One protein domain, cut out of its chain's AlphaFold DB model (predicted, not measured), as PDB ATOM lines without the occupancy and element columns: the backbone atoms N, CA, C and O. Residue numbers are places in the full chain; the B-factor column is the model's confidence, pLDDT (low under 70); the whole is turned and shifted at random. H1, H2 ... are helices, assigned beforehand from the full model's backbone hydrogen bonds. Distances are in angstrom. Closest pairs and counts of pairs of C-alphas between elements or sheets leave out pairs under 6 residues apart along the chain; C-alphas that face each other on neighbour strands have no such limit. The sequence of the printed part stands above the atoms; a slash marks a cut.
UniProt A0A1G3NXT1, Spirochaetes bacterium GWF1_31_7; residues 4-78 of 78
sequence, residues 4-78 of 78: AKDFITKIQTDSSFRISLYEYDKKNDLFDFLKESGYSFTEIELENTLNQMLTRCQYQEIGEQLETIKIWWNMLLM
ATOM      1  N   ALA A   4     -29.705  34.593  11.924       92.00
ATOM      2  CA  ALA A   4     -29.394  35.202  13.214       92.00
ATOM      3  C   ALA A   4     -30.319  36.388  13.540       92.00
ATOM      4  O   ALA A   4     -30.819  36.506  14.655       92.00
ATOM      5  N   LYS A   5     -30.609  37.252  12.561       92.06
ATOM      6  CA  LYS A   5     -31.514  38.397  12.734       92.06
ATOM      7  C   LYS A   5     -32.960  37.945  12.952       92.06
ATOM      8  O   LYS A   5     -33.660  38.510  13.794       92.06
ATOM      9  N   ASP A   6     -33.394  36.939  12.200       93.56
ATOM     10  CA  ASP A   6     -34.745  36.385  12.321       93.56
ATOM     11  C   ASP A   6     -34.928  35.716  13.692       93.56
ATOM     12  O   ASP A   6     -35.950  35.920  14.348       93.56
ATOM     13  N   PHE A   7     -33.899  35.023  14.185       95.00
ATOM     14  CA  PHE A   7     -33.860  34.488  15.544       95.00
ATOM     15  C   PHE A   7     -33.914  35.581  16.618       95.00
ATOM     16  O   PHE A   7     -34.754  35.494  17.509       95.00
ATOM     17  N   ILE A   8     -33.098  36.640  16.511       93.12
ATOM     18  CA  ILE A   8     -33.122  37.779  17.454       93.12
ATOM     19  C   ILE A   8     -34.526  38.394  17.518       93.12
ATOM     20  O   ILE A   8     -35.058  38.648  18.596       93.12
ATOM     21  N   THR A   9     -35.167  38.570  16.362       92.31
ATOM     22  CA  THR A   9     -36.536  39.102  16.284       92.31
ATOM     23  C   THR A   9     -37.546  38.142  16.926       92.31
ATOM     24  O   THR A   9     -38.471  38.569  17.622       92.31
ATOM     25  N   LYS A  10     -37.365  36.830  16.737       94.38
ATOM     26  CA  LYS A  10     -38.220  35.800  17.333       94.38
ATOM     27  C   LYS A  10     -38.133  35.810  18.859       94.38
ATOM     28  O   LYS A  10     -39.168  35.897  19.502       94.38
ATOM     29  N   ILE A  11     -36.940  35.806  19.452       94.00
ATOM     30  CA  ILE A  11     -36.781  35.826  20.922       94.00
ATOM     31  C   ILE A  11     -37.199  37.160  21.562       94.00
ATOM     32  O   ILE A  11     -37.489  37.200  22.760       94.00
ATOM     33  N   GLN A  12     -37.236  38.254  20.789       90.50
ATOM     34  CA  GLN A  12     -37.791  39.543  21.222       90.50
ATOM     35  C   GLN A  12     -39.311  39.496  21.349       90.50
ATOM     36  O   GLN A  12     -39.872  40.026  22.305       90.50
ATOM     37  N   THR A  13     -39.970  38.877  20.373       92.69
ATOM     38  CA  THR A  13     -41.430  38.924  20.218       92.69
ATOM     39  C   THR A  13     -42.141  37.723  20.831       92.69
ATOM     40  O   THR A  13     -43.307  37.826  21.205       92.69
ATOM     41  N   ASP A  14     -41.444  36.600  20.977       94.25
ATOM     42  CA  ASP A  14     -41.986  35.340  21.461       94.25
ATOM     43  C   ASP A  14     -41.275  34.901  22.745       94.25
ATOM     44  O   ASP A  14     -40.231  34.242  22.743       94.25
ATOM     45  N   SER A  15     -41.866  35.295  23.873       92.06
ATOM     46  CA  SER A  15     -41.363  34.921  25.195       92.06
ATOM     47  C   SER A  15     -41.441  33.417  25.465       92.06
ATOM     48  O   SER A  15     -40.571  32.898  26.155       92.06
ATOM     49  N   SER A  16     -42.424  32.710  24.897       94.12
ATOM     50  CA  SER A  16     -42.574  31.262  25.076       94.12
ATOM     51  C   SER A  16     -41.464  30.510  24.355       94.12
ATOM     52  O   SER A  16     -40.839  29.641  24.955       94.12
ATOM     53  N   PHE A  17     -41.154  30.910  23.118       94.62
ATOM     54  CA  PHE A  17     -39.996  30.391  22.395       94.62
ATOM     55  C   PHE A  17     -38.694  30.693  23.135       94.62
ATOM     56  O   PHE A  17     -37.854  29.818  23.277       94.62
ATOM     57  N   ARG A  18     -38.517  31.909  23.667       93.56
ATOM     58  CA  ARG A  18     -37.315  32.231  24.451       93.56
ATOM     59  C   ARG A  18     -37.190  31.358  25.706       93.56
ATOM     60  O   ARG A  18     -36.082  30.960  26.045       93.56
ATOM     61  N   ILE A  19     -38.304  31.071  26.383       93.06
ATOM     62  CA  ILE A  19     -38.326  30.224  27.582       93.06
ATOM     63  C   ILE A  19     -37.993  28.767  27.244       93.06
ATOM     64  O   ILE A  19     -37.235  28.154  27.988       93.06
ATOM     65  N   SER A  20     -38.484  28.226  26.124       94.19
ATOM     66  CA  SER A  20     -38.186  26.834  25.747       94.19
ATOM     67  C   SER A  20     -36.696  26.590  25.498       94.19
ATOM     68  O   SER A  20     -36.233  25.465  25.605       94.19
ATOM     69  N   LEU A  21     -35.913  27.635  25.206       94.38
ATOM     70  CA  LEU A  21     -34.464  27.495  25.025       94.38
ATOM     71  C   LEU A  21     -33.724  27.151  26.326       94.38
ATOM     72  O   LEU A  21     -32.624  26.614  26.254       94.38
ATOM     73  N   TYR A  22     -34.317  27.399  27.499       92.81
ATOM     74  CA  TYR A  22     -33.739  26.992  28.786       92.81
ATOM     75  C   TYR A  22     -33.824  25.485  29.050       92.81
ATOM     76  O   TYR A  22     -33.241  25.014  30.019       92.81
ATOM     77  N   GLU A  23     -34.547  24.723  28.225       92.88
ATOM     78  CA  GLU A  23     -34.634  23.263  28.356       92.88
ATOM     79  C   GLU A  23     -33.359  22.551  27.865       92.88
ATOM     80  O   GLU A  23     -33.182  21.358  28.109       92.88
ATOM     81  N   TYR A  24     -32.462  23.273  27.181       93.56
ATOM     82  CA  TYR A  24     -31.242  22.728  26.593       93.56
ATOM     83  C   TYR A  24     -30.018  23.044  27.460       93.56
ATOM     84  O   TYR A  24     -29.415  24.107  27.335       93.56
ATOM     85  N   ASP A  25     -29.602  22.083  28.288       87.56
ATOM     86  CA  ASP A  25     -28.426  22.219  29.166       87.56
ATOM     87  C   ASP A  25     -27.091  22.222  28.404       87.56
ATOM     88  O   ASP A  25     -26.075  22.726  28.882       87.56
ATOM     89  N   LYS A  26     -27.052  21.597  27.222       90.62
ATOM     90  CA  LYS A  26     -25.843  21.522  26.401       90.62
ATOM     91  C   LYS A  26     -25.954  22.463  25.223       90.62
ATOM     92  O   LYS A  26     -26.874  22.372  24.415       90.62
ATOM     93  N   LYS A  27     -24.899  23.255  25.039       90.94
ATOM     94  CA  LYS A  27     -24.724  24.136  23.885       90.94
ATOM     95  C   LYS A  27     -24.983  23.431  22.548       90.94
ATOM     96  O   LYS A  27     -25.702  23.969  21.718       90.94
ATOM     97  N   ASN A  28     -24.435  22.234  22.338       91.75
ATOM     98  CA  ASN A  28     -24.633  21.512  21.075       91.75
ATOM     99  C   ASN A  28     -26.105  21.145  20.845       91.75
ATOM    100  O   ASN A  28     -26.610  21.391  19.756       91.75
ATOM    101  N   ASP A  29     -26.798  20.659  21.878       93.75
ATOM    102  CA  ASP A  29     -28.211  20.271  21.796       93.75
ATOM    103  C   ASP A  29     -29.095  21.497  21.476       93.75
ATOM    104  O   ASP A  29     -30.009  21.411  20.656       93.75
ATOM    105  N   LEU A  30     -28.768  22.667  22.046       94.38
ATOM    106  CA  LEU A  30     -29.406  23.944  21.707       94.38
ATOM    107  C   LEU A  30     -29.194  24.311  20.231       94.38
ATOM    108  O   LEU A  30     -30.145  24.673  19.539       94.38
ATOM    109  N   PHE A  31     -27.957  24.241  19.732       94.25
ATOM    110  CA  PHE A  31     -27.658  24.582  18.336       94.25
ATOM    111  C   PHE A  31     -28.287  23.599  17.341       94.25
ATOM    112  O   PHE A  31     -28.738  24.031  16.277       94.25
ATOM    113  N   ASP A  32     -28.370  22.315  17.686       94.69
ATOM    114  CA  ASP A  32     -29.063  21.313  16.877       94.69
ATOM    115  C   ASP A  32     -30.566  21.619  16.805       94.69
ATOM    116  O   ASP A  32     -31.116  21.711  15.706       94.69
ATOM    117  N   PHE A  33     -31.209  21.920  17.940       94.62
ATOM    118  CA  PHE A  33     -32.611  22.348  17.967       94.62
ATOM    119  C   PHE A  33     -32.862  23.623  17.148       94.62
ATOM    120  O   PHE A  33     -33.829  23.705  16.383       94.62
ATOM    121  N   LEU A  34     -32.002  24.635  17.289       94.50
ATOM    122  CA  LEU A  34     -32.128  25.882  16.535       94.50
ATOM    123  C   LEU A  34     -32.029  25.620  15.033       94.50
ATOM    124  O   LEU A  34     -32.849  26.128  14.263       94.50
ATOM    125  N   LYS A  35     -31.092  24.767  14.616       94.19
ATOM    126  CA  LYS A  35     -30.933  24.366  13.221       94.19
ATOM    127  C   LYS A  35     -32.165  23.628  12.693       94.19
ATOM    128  O   LYS A  35     -32.626  23.956  11.598       94.19
ATOM    129  N   GLU A  36     -32.718  22.688  13.456       93.44
ATOM    130  CA  GLU A  36     -33.967  21.982  13.119       93.44
ATOM    131  C   GLU A  36     -35.168  22.935  13.032       93.44
ATOM    132  O   GLU A  36     -36.030  22.781  12.168       93.44
ATOM    133  N   SER A  37     -35.172  23.985  13.856       90.56
ATOM    134  CA  SER A  37     -36.178  25.053  13.857       90.56
ATOM    135  C   SER A  37     -36.006  26.075  12.721       90.56
ATOM    136  O   SER A  37     -36.740  27.061  12.658       90.56
ATOM    137  N   GLY A  38     -35.045  25.866  11.814       91.88
ATOM    138  CA  GLY A  38     -34.772  26.746  10.673       91.88
ATOM    139  C   GLY A  38     -33.796  27.892  10.965       91.88
ATOM    140  O   GLY A  38     -33.521  28.709  10.086       91.88
ATOM    141  N   TYR A  39     -33.223  27.939  12.166       93.25
ATOM    142  CA  TYR A  39     -32.254  28.938  12.599       93.25
ATOM    143  C   TYR A  39     -30.832  28.371  12.560       93.25
ATOM    144  O   TYR A  39     -30.262  27.969  13.570       93.25
ATOM    145  N   SER A  40     -30.231  28.347  11.371       93.31
ATOM    146  CA  SER A  40     -28.833  27.930  11.212       93.31
ATOM    147  C   SER A  40     -27.904  29.141  11.268       93.31
ATOM    148  O   SER A  40     -27.848  29.908  10.302       93.31
ATOM    149  N   PHE A  41     -27.184  29.296  12.379       93.50
ATOM    150  CA  PHE A  41     -26.092  30.256  12.567       93.50
ATOM    151  C   PHE A  41     -25.101  29.741  13.619       93.50
ATOM    152  O   PHE A  41     -25.430  28.910  14.462       93.50
ATOM    153  N   THR A  42     -23.884  30.262  13.580       91.62
ATOM    154  CA  THR A  42     -22.865  30.104  14.620       91.62
ATOM    155  C   THR A  42     -23.021  31.176  15.695       91.62
ATOM    156  O   THR A  42     -23.596  32.241  15.467       91.62
ATOM    157  N   GLU A  43     -22.453  30.931  16.873       90.81
ATOM    158  CA  GLU A  43     -22.377  31.925  17.950       90.81
ATOM    159  C   GLU A  43     -21.759  33.253  17.480       90.81
ATOM    160  O   GLU A  43     -22.315  34.319  17.737       90.81
ATOM    161  N   ILE A  44     -20.668  33.182  16.709       91.06
ATOM    162  CA  ILE A  44     -19.977  34.354  16.152       91.06
ATOM    163  C   ILE A  44     -20.893  35.126  15.192       91.06
ATOM    164  O   ILE A  44     -20.900  36.357  15.183       91.06
ATOM    165  N   GLU A  45     -21.684  34.432  14.370       92.94
ATOM    166  CA  GLU A  45     -22.645  35.076  13.466       92.94
ATOM    167  C   GLU A  45     -23.768  35.785  14.226       92.94
ATOM    168  O   GLU A  45     -24.154  36.897  13.846       92.94
ATOM    169  N   LEU A  46     -24.269  35.184  15.309       92.62
ATOM    170  CA  LEU A  46     -25.271  35.819  16.160       92.62
ATOM    171  C   LEU A  46     -24.705  37.067  16.844       92.62
ATOM    172  O   LEU A  46     -25.326  38.129  16.782       92.62
ATOM    173  N   GLU A  47     -23.512  36.967  17.431       91.50
ATOM    174  CA  GLU A  47     -22.859  38.087  18.107       91.50
ATOM    175  C   GLU A  47     -22.576  39.243  17.137       91.50
ATOM    176  O   GLU A  47     -22.912  40.398  17.414       91.50
ATOM    177  N   ASN A  48     -22.036  38.939  15.955       91.75
ATOM    178  CA  ASN A  48     -21.817  39.936  14.909       91.75
ATOM    179  C   ASN A  48     -23.126  40.606  14.483       91.75
ATOM    180  O   ASN A  48     -23.158  41.819  14.266       91.75
ATOM    181  N   THR A  49     -24.214  39.840  14.384       92.81
ATOM    182  CA  THR A  49     -25.528  40.379  14.024       92.81
ATOM    183  C   THR A  49     -26.076  41.295  15.119       92.81
ATOM    184  O   THR A  49     -26.524  42.398  14.804       92.81
ATOM    185  N   LEU A  50     -25.974  40.906  16.396       91.50
ATOM    186  CA  LEU A  50     -26.342  41.752  17.537       91.50
ATOM    187  C   LEU A  50     -25.537  43.057  17.551       91.50
ATOM    188  O   LEU A  50     -26.124  44.134  17.630       91.50
ATOM    189  N   ASN A  51     -24.213  42.989  17.381       90.56
ATOM    190  CA  ASN A  51     -23.339  44.166  17.350       90.56
ATOM    191  C   ASN A  51     -23.674  45.106  16.174       90.56
ATOM    192  O   ASN A  51     -23.681  46.331  16.327       90.56
ATOM    193  N   GLN A  52     -24.002  44.554  15.000       91.06
ATOM    194  CA  GLN A  52     -24.466  45.345  13.857       91.06
ATOM    195  C   GLN A  52     -25.819  46.012  14.127       91.06
ATOM    196  O   GLN A  52     -26.014  47.165  13.739       91.06
ATOM    197  N   MET A  53     -26.752  45.307  14.773       90.00
ATOM    198  CA  MET A  53     -28.058  45.857  15.145       90.00
ATOM    199  C   MET A  53     -27.920  46.971  16.184       90.00
ATOM    200  O   MET A  53     -28.525  48.022  15.999       90.00
ATOM    201  N   LEU A  54     -27.074  46.783  17.201       88.19
ATOM    202  CA  LEU A  54     -26.747  47.790  18.215       88.19
ATOM    203  C   LEU A  54     -26.126  49.041  17.591       88.19
ATOM    204  O   LEU A  54     -26.603  50.146  17.823       88.19
ATOM    205  N   THR A  55     -25.131  48.871  16.717       87.38
ATOM    206  CA  THR A  55     -24.449  49.990  16.041       87.38
ATOM    207  C   THR A  55     -25.403  50.815  15.173       87.38
ATOM    208  O   THR A  55     -25.231  52.021  15.012       87.38
ATOM    209  N   ARG A  56     -26.415  50.171  14.581       84.50
ATOM    210  CA  ARG A  56     -27.428  50.828  13.740       84.50
ATOM    211  C   ARG A  56     -28.628  51.339  14.538       84.50
ATOM    212  O   ARG A  56     -29.499  51.982  13.952       84.50
ATOM    213  N   CYS A  57     -28.706  51.033  15.830       83.50
ATOM    214  CA  CYS A  57     -29.837  51.391  16.662       83.50
ATOM    215  C   CYS A  57     -29.778  52.880  17.019       83.50
ATOM    216  O   CYS A  57     -28.844  53.339  17.667       83.50
ATOM    217  N   GLN A  58     -30.780  53.643  16.583       78.00
ATOM    218  CA  GLN A  58     -30.892  55.077  16.881       78.00
ATOM    219  C   GLN A  58     -31.795  55.355  18.093       78.00
ATOM    220  O   GLN A  58     -31.851  56.485  18.570       78.00
ATOM    221  N   TYR A  59     -32.497  54.331  18.588       84.06
ATOM    222  CA  TYR A  59     -33.463  54.434  19.677       84.06
ATOM    223  C   TYR A  59     -32.931  53.729  20.920       84.06
ATOM    224  O   TYR A  59     -32.683  52.523  20.892       84.06
ATOM    225  N   GLN A  60     -32.797  54.477  22.015       76.00
ATOM    226  CA  GLN A  60     -32.217  53.983  23.264       76.00
ATOM    227  C   GLN A  60     -32.920  52.718  23.788       76.00
ATOM    228  O   GLN A  60     -32.251  51.736  24.088       76.00
ATOM    229  N   GLU A  61     -34.256  52.698  23.806       76.31
ATOM    230  CA  GLU A  61     -35.041  51.562  24.318       76.31
ATOM    231  C   GLU A  61     -34.788  50.260  23.539       76.31
ATOM    232  O   GLU A  61     -34.708  49.177  24.118       76.31
ATOM    233  N   ILE A  62     -34.617  50.349  22.217       81.56
ATOM    234  CA  ILE A  62     -34.316  49.182  21.376       81.56
ATOM    235  C   ILE A  62     -32.868  48.725  21.607       81.56
ATOM    236  O   ILE A  62     -32.593  47.525  21.612       81.56
ATOM    237  N   GLY A  63     -31.947  49.664  21.837       86.94
ATOM    238  CA  GLY A  63     -30.562  49.363  22.197       86.94
ATOM    239  C   GLY A  63     -30.464  48.589  23.514       86.94
ATOM    240  O   GLY A  63     -29.823  47.543  23.562       86.94
ATOM    241  N   GLU A  64     -31.173  49.038  24.550       87.62
ATOM    242  CA  GLU A  64     -31.217  48.373  25.862       87.62
ATOM    243  C   GLU A  64     -31.791  46.948  25.777       87.62
ATOM    244  O   GLU A  64     -31.279  46.018  26.409       87.62
ATOM    245  N   GLN A  65     -32.812  46.737  24.940       88.38
ATOM    246  CA  GLN A  65     -33.352  45.399  24.684       88.38
ATOM    247  C   GLN A  65     -32.338  44.479  23.993       88.38
ATOM    248  O   GLN A  65     -32.233  43.304  24.349       88.38
ATOM    249  N   LEU A  66     -31.586  44.989  23.016       90.25
ATOM    250  CA  LEU A  66     -30.559  44.214  22.316       90.25
ATOM    251  C   LEU A  66     -29.378  43.862  23.231       90.25
ATOM    252  O   LEU A  66     -28.896  42.731  23.177       90.25
ATOM    253  N   GLU A  67     -28.957  44.776  24.109       91.31
ATOM    254  CA  GLU A  67     -27.949  44.490  25.143       91.31
ATOM    255  C   GLU A  67     -28.442  43.423  26.127       91.31
ATOM    256  O   GLU A  67     -27.729  42.468  26.433       91.31
ATOM    257  N   THR A  68     -29.702  43.516  26.560       91.31
ATOM    258  CA  THR A  68     -30.317  42.504  27.432       91.31
ATOM    259  C   THR A  68     -30.310  41.122  26.779       91.31
ATOM    260  O   THR A  68     -29.994  40.128  27.430       91.31
ATOM    261  N   ILE A  69     -30.603  41.045  25.478       91.75
ATOM    262  CA  ILE A  69     -30.552  39.796  24.711       91.75
ATOM    263  C   ILE A  69     -29.132  39.259  24.602       91.75
ATOM    264  O   ILE A  69     -28.930  38.057  24.740       91.75
ATOM    265  N   LYS A  70     -28.147  40.130  24.380       91.31
ATOM    266  CA  LYS A  70     -26.740  39.732  24.318       91.31
ATOM    267  C   LYS A  70     -26.280  39.117  25.642       91.31
ATOM    268  O   LYS A  70     -25.673  38.050  25.643       91.31
ATOM    269  N   ILE A  71     -26.623  39.747  26.766       92.00
ATOM    270  CA  ILE A  71     -26.322  39.227  28.108       92.00
ATOM    271  C   ILE A  71     -27.049  37.899  28.344       92.00
ATOM    272  O   ILE A  71     -26.430  36.929  28.772       92.00
ATOM    273  N   TRP A  72     -28.346  37.836  28.032       93.19
ATOM    274  CA  TRP A  72     -29.152  36.620  28.143       93.19
ATOM    275  C   TRP A  72     -28.561  35.451  27.351       93.19
ATOM    276  O   TRP A  72     -28.428  34.358  27.893       93.19
ATOM    277  N   TRP A  73     -28.161  35.685  26.103       92.69
ATOM    278  CA  TRP A  73     -27.572  34.660  25.249       92.69
ATOM    279  C   TRP A  73     -26.256  34.132  25.822       92.69
ATOM    280  O   TRP A  73     -26.052  32.925  25.896       92.69
ATOM    281  N   ASN A  74     -25.393  35.025  26.311       90.69
ATOM    282  CA  ASN A  74     -24.145  34.623  26.957       90.69
ATOM    283  C   ASN A  74     -24.390  33.806  28.234       90.69
ATOM    284  O   ASN A  74     -23.629  32.887  28.513       90.69
ATOM    285  N   MET A  75     -25.445  34.115  28.996       90.19
ATOM    286  CA  MET A  75     -25.841  33.313  30.159       90.19
ATOM    287  C   MET A  75     -26.398  31.945  29.772       90.19
ATOM    288  O   MET A  75     -26.154  30.985  30.486       90.19
ATOM    289  N   LEU A  76     -27.125  31.852  28.657       89.69
ATOM    290  CA  LEU A  76     -27.654  30.587  28.149       89.69
ATOM    291  C   LEU A  76     -26.540  29.634  27.677       89.69
ATOM    292  O   LEU A  76     -26.728  28.425  27.678       89.69
ATOM    293  N   LEU A  77     -25.396  30.177  27.249       87.75
ATOM    294  CA  LEU A  77     -24.264  29.399  26.737       87.75
ATOM    295  C   LEU A  77     -23.179  29.066  27.777       87.75
ATOM    296  O   LEU A  77     -22.225  28.371  27.413       87.75
ATOM    297  N   MET A  78     -23.285  29.584  29.009       80.75
ATOM    298  CA  MET A  78     -22.368  29.296  30.128       80.75
ATOM    299  C   MET A  78     -22.701  27.969  30.801       80.75
ATOM    300  O   MET A  78     -21.735  27.222  31.076       80.75
TER     301      MET A  78
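AT A GLANCE: This is residues 4 to 78 of the 78 residues of a protein of Spirochaetes bacterium GWF1_31_7 (UniProt A0A1G3NXT1). A helical hairpin of H4 and H5 makes the long axis; H1 crosses over one side of it, and H2 and H3 lie toward its open end. The printed part has 75 residues with five named helices, H1 to H5 in order along the chain, which hold 59 of them, and no named strand; the class is all helix. The whole is compact, radius of gyration of the C-alphas 12.1 A, spanning 35 by 22 by 22 A.

HOW THE PARTS SIT: Start at H1, residues 4 to 13, which touches residues 45 to 50 alone of H4, residues 43 to 55; the closest C-alphas, Ala 4 and Leu 46, are 5.1 A apart. H2, residues 15 to 23, and H3, residues 27 to 36, are close but not clearly touching: closest C-alphas Leu 21 and Leu 30, 7.0 A. H4 forms a hairpin with H5, residues 60 to 76, at a shallow tilt of 15 degrees, opposite ways; closest C-alphas Leu 54 and Gly 63, 5.7 A. Every O i to N i+4 pair is within hydrogen-bond range in H1, H3, H4 and H5; H2 has 2 of 5, but 6 of 6 O i to N i+3 pairs.

IN THESE COORDINATES: Find C-alpha 4 at (-29.394, 35.202, 13.214), where H1 begins. H4 spans 18.3 A; H5 runs 24.3 A to C-alpha 76 at (-27.654, 30.587, 28.149).

THE WHOLE: The printed part has no cut and no long link; no printed residue is under 70 in pLDDT.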